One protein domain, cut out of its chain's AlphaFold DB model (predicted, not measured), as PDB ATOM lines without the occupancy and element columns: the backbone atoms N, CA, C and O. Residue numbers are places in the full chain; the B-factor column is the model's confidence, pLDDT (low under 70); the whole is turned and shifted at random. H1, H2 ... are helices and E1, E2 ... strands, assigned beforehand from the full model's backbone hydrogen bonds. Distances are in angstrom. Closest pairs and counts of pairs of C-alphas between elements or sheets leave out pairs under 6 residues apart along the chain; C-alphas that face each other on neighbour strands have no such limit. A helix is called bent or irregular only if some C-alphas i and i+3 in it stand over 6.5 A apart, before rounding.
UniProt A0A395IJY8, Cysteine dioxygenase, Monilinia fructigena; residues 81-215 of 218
ATOM      1  N   THR A  81     175.906  96.518 196.045       60.72
ATOM      2  CA  THR A  81     176.376  96.734 194.682       60.72
ATOM      3  C   THR A  81     177.866  97.034 194.761       60.72
ATOM      4  O   THR A  81     178.281  97.930 195.491       60.72
ATOM      5  N   ALA A  82     178.683  96.256 194.050       80.75
ATOM      6  CA  ALA A  82     180.098  96.568 193.902       80.75
ATOM      7  C   ALA A  82     180.232  97.987 193.323       80.75
ATOM      8  O   ALA A  82     179.595  98.287 192.312       80.75
ATOM      9  N   SER A  83     181.024  98.837 193.978       93.44
ATOM     10  CA  SER A  83     181.242 100.231 193.566       93.44
ATOM     11  C   SER A  83     181.841 100.332 192.158       93.44
ATOM     12  O   SER A  83     182.444  99.374 191.655       93.44
ATOM     13  N   PHE A  84     181.756 101.506 191.533       95.25
ATOM     14  CA  PHE A  84     182.412 101.779 190.253       95.25
ATOM     15  C   PHE A  84     183.925 101.512 190.295       95.25
ATOM     16  O   PHE A  84     184.473 100.926 189.362       95.25
ATOM     17  N   ASP A  85     184.595 101.834 191.404       95.94
ATOM     18  CA  ASP A  85     186.020 101.533 191.580       95.94
ATOM     19  C   ASP A  85     186.269 100.015 191.622       95.94
ATOM     20  O   ASP A  85     187.222  99.512 191.024       95.94
ATOM     21  N   THR A  86     185.371  99.242 192.243       96.31
ATOM     22  CA  THR A  86     185.427  97.772 192.207       96.31
ATOM     23  C   THR A  86     185.267  97.231 190.784       96.31
ATOM     24  O   THR A  86     185.960  96.277 190.418       96.31
ATOM     25  N   LEU A  87     184.398  97.832 189.961       96.50
ATOM     26  CA  LEU A  87     184.269  97.484 188.544       96.50
ATOM     27  C   LEU A  87     185.581  97.747 187.794       96.50
ATOM     28  O   LEU A  87     186.076  96.842 187.118       96.50
ATOM     29  N   ILE A  88     186.160  98.945 187.935       97.38
ATOM     30  CA  ILE A  88     187.429  99.318 187.287       97.38
ATOM     31  C   ILE A  88     188.538  98.341 187.690       97.38
ATOM     32  O   ILE A  88     189.235  97.805 186.824       97.38
ATOM     33  N   ASN A  89     188.661  98.045 188.985       97.75
ATOM     34  CA  ASN A  89     189.665  97.119 189.507       97.75
ATOM     35  C   ASN A  89     189.465  95.695 188.970       97.75
ATOM     36  O   ASN A  89     190.429  95.045 188.571       97.75
ATOM     37  N   SER A  90     188.219  95.223 188.889       97.62
ATOM     38  CA  SER A  90     187.904  93.882 188.378       97.62
ATOM     39  C   SER A  90     188.199  93.745 186.882       97.62
ATOM     40  O   SER A  90     188.741  92.725 186.452       97.62
ATOM     41  N   LEU A  91     187.874  94.769 186.083       97.06
ATOM     42  CA  LEU A  91     188.222  94.819 184.658       97.06
ATOM     43  C   LEU A  91     189.740  94.829 184.469       97.06
ATOM     44  O   LEU A  91     190.263  94.032 183.692       97.06
ATOM     45  N   THR A  92     190.436  95.682 185.223       97.56
ATOM     46  CA  THR A  92     191.899  95.799 185.192       97.56
ATOM     47  C   THR A  92     192.550  94.466 185.522       97.56
ATOM     48  O   THR A  92     193.379  93.985 184.752       97.56
ATOM     49  N   HIS A  93     192.132  93.824 186.614       97.31
ATOM     50  CA  HIS A  93     192.641  92.516 187.003       97.31
ATOM     51  C   HIS A  93     192.398  91.486 185.896       97.31
ATOM     52  O   HIS A  93     193.350  90.887 185.409       97.31
ATOM     53  N   SER A  94     191.159  91.343 185.408       96.50
ATOM     54  CA  SER A  94     190.837  90.356 184.368       96.50
ATOM     55  C   SER A  94     191.648  90.540 183.082       96.50
ATOM     56  O   SER A  94     191.945  89.545 182.425       96.50
ATOM     57  N   LEU A  95     191.965  91.777 182.693       96.06
ATOM     58  CA  LEU A  95     192.684  92.086 181.451       96.06
ATOM     59  C   LEU A  95     194.208  92.026 181.587       96.06
ATOM     60  O   LEU A  95     194.890  91.904 180.576       96.06
ATOM     61  N   THR A  96     194.741  92.107 182.808       95.62
ATOM     62  CA  THR A  96     196.192  92.106 183.065       95.62
ATOM     63  C   THR A  96     196.710  90.773 183.595       95.62
ATOM     64  O   THR A  96     197.896  90.488 183.451       95.62
ATOM     65  N   THR A  97     195.845  89.927 184.166       94.94
ATOM     66  CA  THR A  97     196.228  88.601 184.686       94.94
ATOM     67  C   THR A  97     195.869  87.444 183.759       94.94
ATOM     68  O   THR A  97     196.225  86.300 184.038       94.94
ATOM     69  N   THR A  98     195.197  87.717 182.638       88.00
ATOM     70  CA  THR A  98     194.895  86.709 181.616       88.00
ATOM     71  C   THR A  98     195.639  87.022 180.325       88.00
ATOM     72  O   THR A  98     195.744  88.173 179.912       88.00
ATOM     73  N   SER A  99     196.154  85.989 179.657       83.88
ATOM     74  CA  SER A  99     196.853  86.143 178.373       83.88
ATOM     75  C   SER A  99     195.912  86.513 177.221       83.88
ATOM     76  O   SER A  99     196.354  87.021 176.191       83.88
ATOM     77  N   THR A 100     194.609  86.256 177.373       87.56
ATOM     78  CA  THR A 100     193.592  86.539 176.359       87.56
ATOM     79  C   THR A 100     192.320  87.096 177.003       87.56
ATOM     80  O   THR A 100     191.755  86.415 177.864       87.56
ATOM     81  N   PRO A 101     191.801  88.257 176.553       91.25
ATOM     82  CA  PRO A 101     190.556  88.816 177.075       91.25
ATOM     83  C   PRO A 101     189.378  87.841 176.952       91.25
ATOM     84  O   PRO A 101     188.998  87.436 175.852       91.25
ATOM     85  N   HIS A 102     188.764  87.489 178.083       93.31
ATOM     86  CA  HIS A 102     187.612  86.588 178.113       93.31
ATOM     87  C   HIS A 102     186.294  87.375 178.082       93.31
ATOM     88  O   HIS A 102     185.804  87.858 179.108       93.31
ATOM     89  N   LEU A 103     185.700  87.500 176.892       92.25
ATOM     90  CA  LEU A 103     184.517  88.336 176.647       92.25
ATOM     91  C   LEU A 103     183.321  88.051 177.584       92.25
ATOM     92  O   LEU A 103     182.732  89.021 178.075       92.25
ATOM     93  N   PRO A 104     182.955  86.790 177.901       94.62
ATOM     94  CA  PRO A 104     181.871  86.521 178.848       94.62
ATOM     95  C   PRO A 104     182.126  87.098 180.246       94.62
ATOM     96  O   PRO A 104     181.207  87.643 180.857       94.62
ATOM     97  N   THR A 105     183.371  87.042 180.737       94.38
ATOM     98  CA  THR A 105     183.749  87.612 182.041       94.38
ATOM     99  C   THR A 105     183.615  89.130 182.026       94.38
ATOM    100  O   THR A 105     182.934  89.689 182.882       94.38
ATOM    101  N   LEU A 106     184.187  89.796 181.020       95.44
ATOM    102  CA  LEU A 106     184.135  91.259 180.888       95.44
ATOM    103  C   LEU A 106     182.694  91.763 180.749       95.44
ATOM    104  O   LEU A 106     182.288  92.718 181.409       95.44
ATOM    105  N   THR A 107     181.889  91.065 179.947       92.31
ATOM    106  CA  THR A 107     180.464  91.371 179.773       92.31
ATOM    107  C   THR A 107     179.700  91.204 181.084       92.31
ATOM    108  O   THR A 107     178.851  92.033 181.406       92.31
ATOM    109  N   LYS A 108     179.996  90.155 181.862       92.62
ATOM    110  CA  LYS A 108     179.381  89.922 183.174       92.62
ATOM    111  C   LYS A 108     179.755  91.017 184.174       92.62
ATOM    112  O   LYS A 108     178.868  91.490 184.875       92.62
ATOM    113  N   LEU A 109     181.019  91.442 184.211       95.38
ATOM    114  CA  LEU A 109     181.475  92.543 185.066       95.38
ATOM    115  C   LEU A 109     180.722  93.843 184.742       95.38
ATOM    116  O   LEU A 109     180.097  94.416 185.631       95.38
ATOM    117  N   LEU A 110     180.686  94.242 183.465       94.31
ATOM    118  CA  LEU A 110     179.977  95.447 183.016       94.31
ATOM    119  C   LEU A 110     178.464  95.385 183.279       94.31
ATOM    120  O   LEU A 110     177.871  96.388 183.657       94.31
ATOM    121  N   ARG A 111     177.823  94.222 183.088       90.94
ATOM    122  CA  ARG A 111     176.372  94.051 183.307       90.94
ATOM    123  C   ARG A 111     175.969  93.972 184.776       90.94
ATOM    124  O   ARG A 111     174.829  94.289 185.093       90.94
ATOM    125  N   ASN A 112     176.852  93.480 185.643       91.31
ATOM    126  CA  ASN A 112     176.552  93.315 187.064       91.31
ATOM    127  C   ASN A 112     176.716  94.612 187.858       91.31
ATOM    128  O   ASN A 112     176.160  94.715 188.951       91.31
ATOM    129  N   TYR A 113     177.458  95.584 187.327       92.06
ATOM    130  CA  TYR A 113     177.502  96.919 187.901       92.06
ATOM    131  C   TYR A 113     176.130  97.593 187.786       92.06
ATOM    132  O   TYR A 113     175.531  97.644 186.711       92.06
ATOM    133  N   THR A 114     175.626  98.100 188.909       89.94
ATOM    134  CA  THR A 114     174.427  98.944 188.941       89.94
ATOM    135  C   THR A 114     174.878 100.394 188.945       89.94
ATOM    136  O   THR A 114     175.644 100.787 189.815       89.94
ATOM    137  N   SER A 115     174.434 101.161 187.948       88.94
ATOM    138  CA  SER A 115     174.870 102.546 187.761       88.94
ATOM    139  C   SER A 115     174.505 103.420 188.956       88.94
ATOM    140  O   SER A 115     173.343 103.458 189.359       88.94
ATOM    141  N   ASN A 116     175.488 104.155 189.471       88.56
ATOM    142  CA  ASN A 116     175.310 105.149 190.519       88.56
ATOM    143  C   ASN A 116     176.020 106.456 190.110       88.56
ATOM    144  O   ASN A 116     177.252 106.490 190.128       88.56
ATOM    145  N   PRO A 117     175.279 107.524 189.747       89.19
ATOM    146  CA  PRO A 117     175.860 108.794 189.304       89.19
ATOM    147  C   PRO A 117     176.923 109.358 190.239       89.19
ATOM    148  O   PRO A 117     177.976 109.775 189.764       89.19
ATOM    149  N   SER A 118     176.712 109.268 191.555       89.56
ATOM    150  CA  SER A 118     177.659 109.786 192.552       89.56
ATOM    151  C   SER A 118     179.067 109.175 192.449       89.56
ATOM    152  O   SER A 118     180.042 109.813 192.841       89.56
ATOM    153  N   GLU A 119     179.198 107.973 191.878       93.12
ATOM    154  CA  GLU A 119     180.478 107.275 191.729       93.12
ATOM    155  C   GLU A 119     181.232 107.679 190.454       93.12
ATOM    156  O   GLU A 119     182.467 107.717 190.443       93.12
ATOM    157  N   TRP A 120     180.508 107.977 189.369       94.75
ATOM    158  CA  TRP A 120     181.104 108.169 188.045       94.75
ATOM    159  C   TRP A 120     180.959 109.579 187.466       94.75
ATOM    160  O   TRP A 120     181.651 109.897 186.498       94.75
ATOM    161  N   GLN A 121     180.135 110.454 188.051       92.81
ATOM    162  CA  GLN A 121     179.862 111.808 187.538       92.81
ATOM    163  C   GLN A 121     181.119 112.664 187.346       92.81
ATOM    164  O   GLN A 121     181.182 113.471 186.424       92.81
ATOM    165  N   LYS A 122     182.160 112.442 188.159       95.06
ATOM    166  CA  LYS A 122     183.449 113.140 188.043       95.06
ATOM    167  C   LYS A 122     184.157 112.869 186.712       95.06
ATOM    168  O   LYS A 122     185.019 113.637 186.316       95.06
ATOM    169  N   TYR A 123     183.796 111.792 186.013       96.00
ATOM    170  CA  TYR A 123     184.297 111.468 184.676       96.00
ATOM    171  C   TYR A 123     183.349 111.932 183.556       96.00
ATOM    172  O   TYR A 123     183.715 111.884 182.384       96.00
ATOM    173  N   ALA A 124     182.131 112.369 183.886       95.25
ATOM    174  CA  ALA A 124     181.079 112.706 182.933       95.25
ATOM    175  C   ALA A 124     181.134 114.183 182.511       95.25
ATOM    176  O   ALA A 124     180.184 114.939 182.712       95.25
ATOM    177  N   TYR A 125     182.256 114.603 181.923       95.81
ATOM    178  CA  TYR A 125     182.362 115.934 181.326       95.81
ATOM    179  C   TYR A 125     181.471 116.030 180.081       95.81
ATOM    180  O   TYR A 125     181.587 115.214 179.160       95.81
ATOM    181  N   ALA A 126     180.589 117.027 180.041       94.19
ATOM    182  CA  ALA A 126     179.677 117.283 178.933       94.19
ATOM    183  C   ALA A 126     180.121 118.519 178.136       94.19
ATOM    184  O   ALA A 126     180.601 119.504 178.690       94.19
ATOM    185  N   ASN A 127     179.909 118.490 176.819       93.31
ATOM    186  CA  ASN A 127     180.125 119.651 175.958       93.31
ATOM    187  C   ASN A 127     178.957 119.789 174.962       93.31
ATOM    188  O   ASN A 127     178.923 119.047 173.975       93.31
ATOM    189  N   PRO A 128     178.033 120.750 175.174       91.81
ATOM    190  CA  PRO A 128     176.859 120.947 174.319       91.81
ATOM    191  C   PRO A 128     177.182 121.230 172.843       91.81
ATOM    192  O   PRO A 128     176.346 121.014 171.966       91.81
ATOM    193  N   SER A 129     178.388 121.723 172.545       92.19
ATOM    194  CA  SER A 129     178.830 122.013 171.177       92.19
ATOM    195  C   SER A 129     179.271 120.761 170.409       92.19
ATOM    196  O   SER A 129     179.453 120.826 169.193       92.19
ATOM    197  N   LYS A 130     179.438 119.616 171.082       91.50
ATOM    198  CA  LYS A 130     179.845 118.343 170.472       91.50
ATOM    199  C   LYS A 130     178.664 117.381 170.353       91.50
ATOM    200  O   LYS A 130     177.682 117.482 171.082       91.50
ATOM    201  N   GLN A 131     178.780 116.413 169.440       92.00
ATOM    202  CA  GLN A 131     177.826 115.294 169.335       92.00
ATOM    203  C   GLN A 131     177.846 114.450 170.618       92.00
ATOM    204  O   GLN A 131     176.808 114.106 171.173       92.00
ATOM    205  N   TYR A 132     179.053 114.167 171.102       93.50
ATOM    206  CA  TYR A 132     179.325 113.550 172.389       93.50
ATOM    207  C   TYR A 132     180.765 113.887 172.813       93.50
ATOM    208  O   TYR A 132     181.588 114.285 171.975       93.50
ATOM    209  N   THR A 133     181.084 113.728 174.095       94.81
ATOM    210  CA  THR A 133     182.459 113.803 174.621       94.81
ATOM    211  C   THR A 133     183.044 112.409 174.842       94.81
ATOM    212  O   THR A 133     182.316 111.443 175.063       94.81
ATOM    213  N   ARG A 134     184.373 112.281 174.763       95.00
ATOM    214  CA  ARG A 134     185.128 111.052 175.051       95.00
ATOM    215  C   ARG A 134     185.978 111.271 176.295       95.00
ATOM    216  O   ARG A 134     187.029 111.900 176.211       95.00
ATOM    217  N   ASN A 135     185.546 110.720 177.420       96.69
ATOM    218  CA  ASN A 135     186.201 110.914 178.709       96.69
ATOM    219  C   ASN A 135     186.949 109.641 179.104       96.69
ATOM    220  O   ASN A 135     186.338 108.578 179.234       96.69
ATOM    221  N   LEU A 136     188.270 109.718 179.256       97.19
ATOM    222  CA  LEU A 136     189.086 108.575 179.659       97.19
ATOM    223  C   LEU A 136     188.934 108.338 181.164       97.19
ATOM    224  O   LEU A 136     189.311 109.186 181.966       97.19
ATOM    225  N   VAL A 137     188.396 107.178 181.546       97.62
ATOM    226  CA  VAL A 137     188.176 106.799 182.952       97.62
ATOM    227  C   VAL A 137     189.395 106.069 183.506       97.62
ATOM    228  O   VAL A 137     189.926 106.430 184.553       97.62
ATOM    229  N   ALA A 138     189.842 105.036 182.794       96.88
ATOM    230  CA  ALA A 138     190.974 104.209 183.179       96.88
ATOM    231  C   ALA A 138     191.673 103.661 181.933       96.88
ATOM    232  O   ALA A 138     191.031 103.397 180.914       96.88
ATOM    233  N   GLU A 139     192.978 103.454 182.041       96.38
ATOM    234  CA  GLU A 139     193.780 102.798 181.016       96.38
ATOM    235  C   GLU A 139     194.879 101.958 181.652       96.38
ATOM    236  O   GLU A 139     195.372 102.270 182.742       96.38
ATOM    237  N   VAL A 140     195.267 100.918 180.923       96.00
ATOM    238  CA  VAL A 140     196.555 100.246 181.063       96.00
ATOM    239  C   VAL A 140     197.172 100.239 179.674       96.00
ATOM    240  O   VAL A 140     196.575  99.698 178.737       96.00
ATOM    241  N   GLU A 141     198.339 100.870 179.543       92.56
ATOM    242  CA  GLU A 141     199.004 101.102 178.259       92.56
ATOM    243  C   GLU A 141     199.139  99.803 177.452       92.56
ATOM    244  O   GLU A 141     199.575  98.770 177.960       92.56
ATOM    245  N   GLY A 142     198.691  99.839 176.195       89.94
ATOM    246  CA  GLY A 142     198.690  98.685 175.289       89.94
ATOM    247  C   GLY A 142     197.658  97.591 175.604       89.94
ATOM    248  O   GLY A 142     197.409  96.741 174.749       89.94
ATOM    249  N   VAL A 143     197.010  97.612 176.773       94.56
ATOM    250  CA  VAL A 143     196.077  96.561 177.211       94.56
ATOM    251  C   VAL A 143     194.626  96.974 177.000       94.56
ATOM    252  O   VAL A 143     193.877  96.263 176.321       94.56
ATOM    253  N   PHE A 144     194.192  98.100 177.570       96.44
ATOM    254  CA  PHE A 144     192.812  98.561 177.408       96.44
ATOM    255  C   PHE A 144     192.618 100.038 177.732       96.44
ATOM    256  O   PHE A 144     193.327 100.593 178.569       96.44
ATOM    257  N   ASN A 145     191.550 100.604 177.158       97.12
ATOM    258  CA  ASN A 145     191.006 101.901 177.552       97.12
ATOM    259  C   ASN A 145     189.535 101.732 177.950       97.12
ATOM    260  O   ASN A 145     188.747 101.118 177.221       97.12
ATOM    261  N   LEU A 146     189.166 102.302 179.095       97.56
ATOM    262  CA  LEU A 146     187.793 102.440 179.562       97.56
ATOM    263  C   LEU A 146     187.365 103.898 179.377       97.56
ATOM    264  O   LEU A 146     187.924 104.801 180.001       97.56
ATOM    265  N   LEU A 147     186.384 104.128 178.509       96.75
ATOM    266  CA  LEU A 147     185.873 105.455 178.178       96.75
ATOM    267  C   LEU A 147     184.440 105.627 178.669       96.75
ATOM    268  O   LEU A 147     183.618 104.721 178.540       96.75
ATOM    269  N   MET A 148     184.130 106.823 179.149       96.06
ATOM    270  CA  MET A 148     182.770 107.296 179.354       96.06
ATOM    271  C   MET A 148     182.415 108.279 178.243       96.06
ATOM    272  O   MET A 148     183.070 109.310 178.077       96.06
ATOM    273  N   LEU A 149     181.389 107.948 177.464       95.25
ATOM    274  CA  LEU A 149     180.861 108.827 176.429       95.25
ATOM    275  C   LEU A 149     179.627 109.537 176.977       95.25
ATOM    276  O   LEU A 149     178.703 108.872 177.442       95.25
ATOM    277  N   VAL A 150     179.619 110.870 176.911       95.06
ATOM    278  CA  VAL A 150     178.457 111.694 177.278       95.06
ATOM    279  C   VAL A 150     177.854 112.256 175.999       95.06
ATOM    280  O   VAL A 150     178.488 113.046 175.303       95.06
ATOM    281  N   TRP A 151     176.647 111.810 175.672       94.25
ATOM    282  CA  TRP A 151     175.932 112.101 174.436       94.25
ATOM    283  C   TRP A 151     175.019 113.304 174.610       94.25
ATOM    284  O   TRP A 151     174.098 113.282 175.432       94.25
ATOM    285  N   THR A 152     175.251 114.335 173.806       93.81
ATOM    286  CA  THR A 152     174.465 115.569 173.840       93.81
ATOM    287  C   THR A 152     173.026 115.297 173.378       93.81
ATOM    288  O   THR A 152     172.844 114.556 172.406       93.81
ATOM    289  N   PRO A 153     172.005 115.878 174.039       92.50
ATOM    290  CA  PRO A 153     170.613 115.727 173.629       92.50
ATOM    291  C   PRO A 153     170.394 116.054 172.144       92.50
ATOM    292  O   PRO A 153     170.923 117.043 171.626       92.50
ATOM    293  N   GLY A 154     169.635 115.205 171.453       88.88
ATOM    294  CA  GLY A 154     169.247 115.355 170.051       88.88
ATOM    295  C   GLY A 154     170.406 115.238 169.058       88.88
ATOM    296  O   GLY A 154     170.254 115.605 167.892       88.88
ATOM    297  N   LYS A 155     171.592 114.787 169.492       89.06
ATOM    298  CA  LYS A 155     172.760 114.618 168.620       89.06
ATOM    299  C   LYS A 155     172.973 113.160 168.229       89.06
ATOM    300  O   LYS A 155     172.765 112.230 169.005       89.06
ATOM    301  N   GLU A 156     173.483 112.987 167.018       84.25
ATOM    302  CA  GLU A 156     173.916 111.714 166.447       84.25
ATOM    303  C   GLU A 156     175.409 111.756 166.122       84.25
ATOM    304  O   GLU A 156     175.914 112.815 165.758       84.25
ATOM    305  N   SER A 157     176.111 110.624 166.229       77.50
ATOM    306  CA  SER A 157     177.465 110.474 165.705       77.50
ATOM    307  C   SER A 157     177.407 110.245 164.194       77.50
ATOM    308  O   SER A 157     177.038 109.156 163.748       77.50
ATOM    309  N   LYS A 158     177.835 111.219 163.392       66.88
ATOM    310  CA  LYS A 158     177.895 111.107 161.921       66.88
ATOM    311  C   LYS A 158     179.097 110.291 161.422       66.88
ATOM    312  O   LYS A 158     179.779 110.683 160.481       66.88
ATOM    313  N   MET A 159     179.398 109.166 162.068       63.88
ATOM    314  CA  MET A 159     180.514 108.291 161.698       63.88
ATOM    315  C   MET A 159     180.027 107.095 160.877       63.88
ATOM    316  O   MET A 159     180.001 105.960 161.354       63.88
ATOM    317  N   GLY A 160     179.641 107.369 159.627       62.78
ATOM    318  CA  GLY A 160     179.322 106.358 158.615       62.78
ATOM    319  C   GLY A 160     178.317 105.296 159.077       62.78
ATOM    320  O   GLY A 160     177.337 105.599 159.753       62.78
ATOM    321  N   LEU A 161     178.590 104.034 158.730       58.34
ATOM    322  CA  LEU A 161     177.715 102.873 158.963       58.34
ATOM    323  C   LEU A 161     177.462 102.510 160.446       58.34
ATOM    324  O   LEU A 161     176.659 101.625 160.728       58.34
ATOM    325  N   HIS A 162     178.146 103.161 161.394       65.12
ATOM    326  CA  HIS A 162     178.035 102.901 162.835       65.12
ATOM    327  C   HIS A 162     177.548 104.141 163.596       65.12
ATOM    328  O   HIS A 162     178.098 104.496 164.643       65.12
ATOM    329  N   SER A 163     176.534 104.827 163.065       72.38
ATOM    330  CA  SER A 163     175.925 105.961 163.751       72.38
ATOM    331  C   SER A 163     175.205 105.520 165.031       72.38
ATOM    332  O   SER A 163     174.489 104.518 165.084       72.38
ATOM    333  N   ILE A 164     175.426 106.276 166.101       81.56
ATOM    334  CA  ILE A 164     174.736 106.159 167.381       81.56
ATOM    335  C   ILE A 164     174.127 107.528 167.662       81.56
ATOM    336  O   ILE A 164     174.800 108.544 167.497       81.56
ATOM    337  N   ALA A 165     172.868 107.566 168.079       84.62
ATOM    338  CA  ALA A 165     172.169 108.805 168.391       84.62
ATOM    339  C   ALA A 165     171.632 108.793 169.817       84.62
ATOM    340  O   ALA A 165     171.240 107.743 170.329       84.62
ATOM    341  N   ASN A 166     171.596 109.976 170.430       89.88
ATOM    342  CA  ASN A 166     170.775 110.232 171.599       89.88
ATOM    343  C   ASN A 166     169.409 110.759 171.122       89.88
ATOM    344  O   ASN A 166     169.337 111.901 170.662       89.88
ATOM    345  N   PRO A 167     168.339 109.945 171.192       88.25
ATOM    346  CA  PRO A 167     167.021 110.343 170.706       88.25
ATOM    347  C   PRO A 167     166.336 111.378 171.608       88.25
ATOM    348  O   PRO A 167     165.399 112.036 171.161       88.25
ATOM    349  N   SER A 168     166.772 111.528 172.864       86.12
ATOM    350  CA  SER A 168     166.210 112.531 173.767       86.12
ATOM    351  C   SER A 168     166.692 113.918 173.361       86.12
ATOM    352  O   SER A 168     167.892 114.140 173.243       86.12
ATOM    353  N   ASN A 169     165.773 114.868 173.183       89.62
ATOM    354  CA  ASN A 169     166.102 116.260 172.850       89.62
ATOM    355  C   ASN A 169     166.429 117.119 174.078       89.62
ATOM    356  O   ASN A 169     166.859 118.263 173.938       89.62
ATOM    357  N   THR A 170     166.220 116.582 175.277       84.75
ATOM    358  CA  THR A 170     166.327 117.323 176.538       84.75
ATOM    359  C   THR A 170     167.358 116.732 177.487       84.75
ATOM    360  O   THR A 170     167.902 117.458 178.316       84.75
ATOM    361  N   GLU A 171     167.658 115.439 177.371       86.25
ATOM    362  CA  GLU A 171     168.469 114.716 178.349       86.25
ATOM    363  C   GLU A 171     169.781 114.240 177.745       86.25
ATOM    364  O   GLU A 171     169.837 113.754 176.614       86.25
ATOM    365  N   TYR A 172     170.856 114.367 178.520       91.69
ATOM    366  CA  TYR A 172     172.111 113.713 178.185       91.69
ATOM    367  C   TYR A 172     171.971 112.203 178.379       91.69
ATOM    368  O   TYR A 172     171.366 111.745 179.345       91.69
ATOM    369  N   ALA A 173     172.597 111.434 177.494       90.69
ATOM    370  CA  ALA A 173     172.758 109.995 177.665       90.69
ATOM    371  C   ALA A 173     174.227 109.665 177.933       90.69
ATOM    372  O   ALA A 173     175.128 110.374 177.485       90.69
ATOM    373  N   ILE A 174     174.491 108.582 178.662       92.38
ATOM    374  CA  ILE A 174     175.852 108.192 179.043       92.38
ATOM    375  C   ILE A 174     176.055 106.718 178.743       92.38
ATOM    376  O   ILE A 174     175.207 105.884 179.056       92.38
ATOM    377  N   SER A 175     177.202 106.391 178.158       93.50
ATOM    378  CA  SER A 175     177.607 105.012 177.920       93.50
ATOM    379  C   SER A 175     179.037 104.762 178.383       93.50
ATOM    380  O   SER A 175     179.926 105.600 178.237       93.50
ATOM    381  N   LEU A 176     179.268 103.564 178.919       95.19
ATOM    382  CA  LEU A 176     180.592 103.077 179.298       95.19
ATOM    383  C   LEU A 176     181.116 102.124 178.216       95.19
ATOM    384  O   LEU A 176     180.422 101.186 177.816       95.19
ATOM    385  N   HIS A 177     182.326 102.379 177.724       94.44
ATOM    386  CA  HIS A 177     182.938 101.685 176.594       94.44
ATOM    387  C   HIS A 177     184.287 101.094 176.998       94.44
ATOM    388  O   HIS A 177     185.175 101.820 177.436       94.44
ATOM    389  N   LEU A 178     184.456  99.788 176.797       95.56
ATOM    390  CA  LEU A 178     185.719  99.089 177.021       95.56
ATOM    391  C   LEU A 178     186.331  98.680 175.676       95.56
ATOM    392  O   LEU A 178     185.697  97.965 174.896       95.56
ATOM    393  N   TYR A 179     187.571  99.099 175.434       93.06
ATOM    394  CA  TYR A 179     188.350  98.741 174.249       93.06
ATOM    395  C   TYR A 179     189.590  97.952 174.656       93.06
ATOM    396  O   TYR A 179     190.395  98.463 175.429       93.06
ATOM    397  N   THR A 180     189.766  96.738 174.126       93.44
ATOM    398  CA  THR A 180     190.948  95.904 174.392       93.44
ATOM    399  C   THR A 180     191.305  95.021 173.182       93.44
ATOM    400  O   THR A 180     190.443  94.293 172.674       93.44
ATOM    401  N   PRO A 181     192.557  95.072 172.693       90.88
ATOM    402  CA  PRO A 181     193.514  96.168 172.882       90.88
ATOM    403  C   PRO A 181     192.956  97.502 172.336       90.88
ATOM    404  O   PRO A 181     192.032  97.499 171.514       90.88
ATOM    405  N   PRO A 182     193.468  98.669 172.775       90.38
ATOM    406  CA  PRO A 182     192.914  99.980 172.426       90.38
ATOM    407  C   PRO A 182     193.330 100.449 171.014       90.38
ATOM    408  O   PRO A 182     193.796 101.569 170.818       90.38
ATOM    409  N   ASN A 183     193.131  99.602 169.999       87.44
ATOM    410  CA  ASN A 183     193.641  99.785 168.634       87.44
ATOM    411  C   ASN A 183     193.280 101.143 168.018       87.44
ATOM    412  O   ASN A 183     194.136 101.793 167.428       87.44
ATOM    413  N   ALA A 184     192.040 101.611 168.195       84.44
ATOM    414  CA  ALA A 184     191.607 102.897 167.647       84.44
ATOM    415  C   ALA A 184     192.316 104.102 168.292       84.44
ATOM    416  O   ALA A 184     192.513 105.122 167.635       84.44
ATOM    417  N   ALA A 185     192.712 103.991 169.563       85.75
ATOM    418  CA  ALA A 185     193.482 105.027 170.245       85.75
ATOM    419  C   ALA A 185     194.965 105.006 169.835       85.75
ATOM    420  O   ALA A 185     195.595 106.055 169.803       85.75
ATOM    421  N   MET A 186     195.507 103.836 169.475       85.44
ATOM    422  CA  MET A 186     196.914 103.685 169.077       85.44
ATOM    423  C   MET A 186     197.158 103.947 167.585       85.44
ATOM    424  O   MET A 186     198.177 104.517 167.208       85.44
ATOM    425  N   HIS A 187     196.234 103.527 166.720       88.25
ATOM    426  CA  HIS A 187     196.442 103.468 165.265       88.25
ATOM    427  C   HIS A 187     195.391 104.238 164.460       88.25
ATOM    428  O   HIS A 187     195.500 104.348 163.237       88.25
ATOM    429  N   GLY A 188     194.370 104.775 165.125       87.81
ATOM    430  CA  GLY A 188     193.210 105.356 164.465       87.81
ATOM    431  C   GLY A 188     192.256 104.283 163.944       87.81
ATOM    432  O   GLY A 188     192.389 103.093 164.236       87.81
ATOM    433  N   CYS A 189     191.262 104.703 163.175       86.69
ATOM    434  CA  CYS A 189     190.272 103.813 162.581       86.69
ATOM    435  C   CYS A 189     189.931 104.246 161.156       86.69
ATOM    436  O   CYS A 189     190.267 105.346 160.734       86.69
ATOM    437  N   HIS A 190     189.268 103.375 160.401       88.44
ATOM    438  CA  HIS A 190     188.701 103.754 159.111       88.44
ATOM    439  C   HIS A 190     187.217 104.066 159.285       88.44
ATOM    440  O   HIS A 190     186.492 103.296 159.918       88.44
ATOM    441  N   ILE A 191     186.777 105.181 158.710       85.06
ATOM    442  CA  ILE A 191     185.363 105.497 158.515       85.06
ATOM    443  C   ILE A 191     185.035 105.206 157.056       85.06
ATOM    444  O   ILE A 191     185.823 105.530 156.170       85.06
ATOM    445  N   PHE A 192     183.889 104.578 156.830       85.50
ATOM    446  CA  PHE A 192     183.406 104.238 155.500       85.50
ATOM    447  C   PHE A 192     182.245 105.154 155.147       85.50
ATOM    448  O   PHE A 192     181.321 105.323 155.953       85.50
ATOM    449  N   ASP A 193     182.312 105.741 153.959       83.94
ATOM    450  CA  ASP A 193     181.197 106.468 153.377       83.94
ATOM    451  C   ASP A 193     180.029 105.488 153.148       83.94
ATOM    452  O   ASP A 193     180.222 104.438 152.530       83.94
ATOM    453  N   PRO A 194     178.824 105.772 153.670       81.94
ATOM    454  CA  PRO A 194     177.705 104.838 153.591       81.94
ATOM    455  C   PRO A 194     177.109 104.702 152.182       81.94
ATOM    456  O   PRO A 194     176.411 103.724 151.928       81.94
ATOM    457  N   LEU A 195     177.348 105.662 151.284       87.44
ATOM    458  CA  LEU A 195     176.837 105.657 149.913       87.44
ATOM    459  C   LEU A 195     177.835 105.023 148.943       87.44
ATOM    460  O   LEU A 195     177.441 104.251 148.074       87.44
ATOM    461  N   THR A 196     179.120 105.351 149.080       90.50
ATOM    462  CA  THR A 196     180.164 104.931 148.131       90.50
ATOM    463  C   THR A 196     180.998 103.754 148.629       90.50
ATOM    464  O   THR A 196     181.630 103.071 147.829       90.50
ATOM    465  N   GLY A 197     181.017 103.497 149.941       87.62
ATOM    466  CA  GLY A 197     181.895 102.504 150.564       87.62
ATOM    467  C   GLY A 197     183.362 102.937 150.652       87.62
ATOM    468  O   GLY A 197     184.185 102.180 151.174       87.62
ATOM    469  N   GLU A 198     183.704 104.140 150.180       90.50
ATOM    470  CA  GLU A 198     185.059 104.684 150.248       90.50
ATOM    471  C   GLU A 198     185.534 104.790 151.697       90.50
ATOM    472  O   GLU A 198     184.806 105.235 152.591       90.50
ATOM    473  N   LYS A 199     186.781 104.376 151.943       90.69
ATOM    474  CA  LYS A 199     187.370 104.380 153.286       90.69
ATOM    475  C   LYS A 199     188.238 105.615 153.491       90.69
ATOM    476  O   LYS A 199     189.132 105.905 152.703       90.69
ATOM    477  N   THR A 200     188.058 106.278 154.623       89.44
ATOM    478  CA  THR A 200     188.930 107.359 155.087       89.44
ATOM    479  C   THR A 200     189.591 106.940 156.391       89.44
ATOM    480  O   THR A 200     188.906 106.562 157.343       89.44
ATOM    481  N   HIS A 201     190.925 106.986 156.454       89.19
ATOM    482  CA  HIS A 201     191.642 106.772 157.715       89.19
ATOM    483  C   HIS A 201     191.530 108.018 158.596       89.19
ATOM    484  O   HIS A 201     191.843 109.132 158.177       89.19
ATOM    485  N   VAL A 202     191.075 107.814 159.826       85.25
ATOM    486  CA  VAL A 202     190.912 108.831 160.857       85.25
ATOM    487  C   VAL A 202     191.927 108.558 161.953       85.25
ATOM    488  O   VAL A 202     191.942 107.490 162.568       85.25
ATOM    489  N   LYS A 203     192.786 109.548 162.200       86.06
ATOM    490  CA  LYS A 203     193.773 109.509 163.284       86.06
ATOM    491  C   LYS A 203     193.074 109.394 164.646       86.06
ATOM    492  O   LYS A 203     191.936 109.852 164.779       86.06
ATOM    493  N   PRO A 204     193.740 108.834 165.673       83.06
ATOM    494  CA  PRO A 204     193.211 108.854 167.030       83.06
ATOM    495  C   PRO A 204     192.785 110.267 167.442       83.06
ATOM    496  O   PRO A 204     193.581 111.202 167.394       83.06
ATOM    497  N   GLY A 205     191.520 110.429 167.825       79.75
ATOM    498  CA  GLY A 205     191.040 111.692 168.382       79.75
ATOM    499  C   GLY A 205     191.489 111.860 169.833       79.75
ATOM    500  O   GLY A 205     191.558 110.867 170.565       79.75
ATOM    501  N   ALA A 206     191.708 113.106 170.255       87.81
ATOM    502  CA  ALA A 206     191.975 113.449 171.650       87.81
ATOM    503  C   ALA A 206     190.804 113.067 172.578       87.81
ATOM    504  O   ALA A 206     189.655 112.915 172.136       87.81
ATOM    505  N   TYR A 207     191.114 112.908 173.863       94.00
ATOM    506  CA  TYR A 207     190.115 112.826 174.925       94.00
ATOM    507  C   TYR A 207     189.665 114.230 175.333       94.00
ATOM    508  O   TYR A 207     190.451 115.175 175.294       94.00
ATOM    509  N   ASP A 208     188.398 114.362 175.712       95.31
ATOM    510  CA  ASP A 208     187.834 115.610 176.236       95.31
ATOM    511  C   ASP A 208     188.185 115.812 177.715       95.31
ATOM    512  O   ASP A 208     188.375 116.935 178.173       95.31
ATOM    513  N   SER A 209     188.312 114.711 178.452       96.44
ATOM    514  CA  SER A 209     188.856 114.699 179.804       96.44
ATOM    515  C   SER A 209     189.628 113.406 180.066       96.44
ATOM    516  O   SER A 209     189.362 112.367 179.451       96.44
ATOM    517  N   VAL A 210     190.589 113.470 180.984       95.81
ATOM    518  CA  VAL A 210     191.384 112.339 181.462       95.81
ATOM    519  C   VAL A 210     191.222 112.236 182.970       95.81
ATOM    520  O   VAL A 210     191.569 113.154 183.706       95.81
ATOM    521  N   ARG A 211     190.665 111.114 183.434       95.69
ATOM    522  CA  ARG A 211     190.429 110.806 184.855       95.69
ATOM    523  C   ARG A 211     189.668 111.915 185.600       95.69
ATOM    524  O   ARG A 211     189.871 112.110 186.792       95.69
ATOM    525  N   GLY A 212     188.774 112.609 184.892       93.31
ATOM    526  CA  GLY A 212     187.961 113.702 185.432       93.31
ATOM    527  C   GLY A 212     188.600 115.091 185.358       93.31
ATOM    528  O   GLY A 212     188.046 116.033 185.910       93.31
ATOM    529  N   VAL A 213     189.731 115.243 184.667       93.94
ATOM    530  CA  VAL A 213     190.371 116.542 184.399       93.94
ATOM    531  C   VAL A 213     190.216 116.886 182.920       93.94
ATOM    532  O   VAL A 213     190.499 116.047 182.064       93.94
ATOM    533  N   ILE A 214     189.732 118.088 182.603       90.94
ATOM    534  CA  ILE A 214     189.485 118.529 181.221       90.94
ATOM    535  C   ILE A 214     190.828 118.735 180.513       90.94
ATOM    536  O   ILE A 214     191.757 119.299 181.083       90.94
ATOM    537  N   THR A 215     190.949 118.287 179.263       79.56
ATOM    538  CA  THR A 215     192.226 118.345 178.531       79.56
ATOM    539  C   THR A 215     192.647 119.745 178.088       79.56
ATOM    540  O   THR A 215     193.807 119.921 177.747       79.56
TER     541      THR A 215
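This is residues 81 to 215 of the 218 residues of the protein "Cysteine dioxygenase" of Monilinia fructigena (UniProt A0A395IJY8). A twisted wall of three strands, E1, E2 and E3, has helices H1 and H3 over one face, while H2 packs on H1 as a helical hairpin. Well off its other face lies a small hairpin, E4 and E5, reached through H4; residues 203 to 215 lead back to E1. The printed part has 135 residues, with four named helices and five named strands in the order H1 H2 H3 E1 E2 E3 H4 E4 E5. The class is mixed, both sheets are antiparallel, and the whole is compact: radius of gyration of the C-alphas 15.7 A, spans 43 by 36 by 28 A.

Find C-alpha 84 at (182.412, 101.779, 190.253); H1 runs from there to residue 96, 18.3 A. Next come H2, residues 103 to 112, 14.0 A, and H3, residues 117 to 123, irregular with C-alphas 119 and 122 7.5 A apart. E1, residues 132 to 140, 23.4 A, bends by 53 degrees at residue 137. E2, 144 to 151, and E3, 173 to 180, measure 21.8 and 23.2 A. H4, 183 to 187, E4, 189 to 192, and E5, 199 to 202, follow; E5 ends at (190.912, 108.831, 160.857).

E1, E2 and E3 form a meander, each strand the antiparallel neighbour of the one before; look at N 135 and O 148, 2.9 A, and N 147 and O 177, 2.8 A. H1 and H3 on the same face make two layers, at heights of 9.7 and 9.3 A over the sheet. H1 touches H2, closest C-alphas Leu 91 and Leu 106, 6.6 A. H2 and H4 only graze the sheet. In E4 and E5, N 191 and O 200 are 2.9 A apart. Every O i to N i+4 pair is within hydrogen-bond range in H1, H2 and H4; H3 has 1 of 3, and 2 of 4 O i to N i+3 pairs.

The C-alphas of Thr 81 and Thr 196, the two farthest apart, are 47.4 A apart. The printed part has no cut, and the link E2 to E3 is long. Confidence is under 70 at residue 81 and residues 158 to 162.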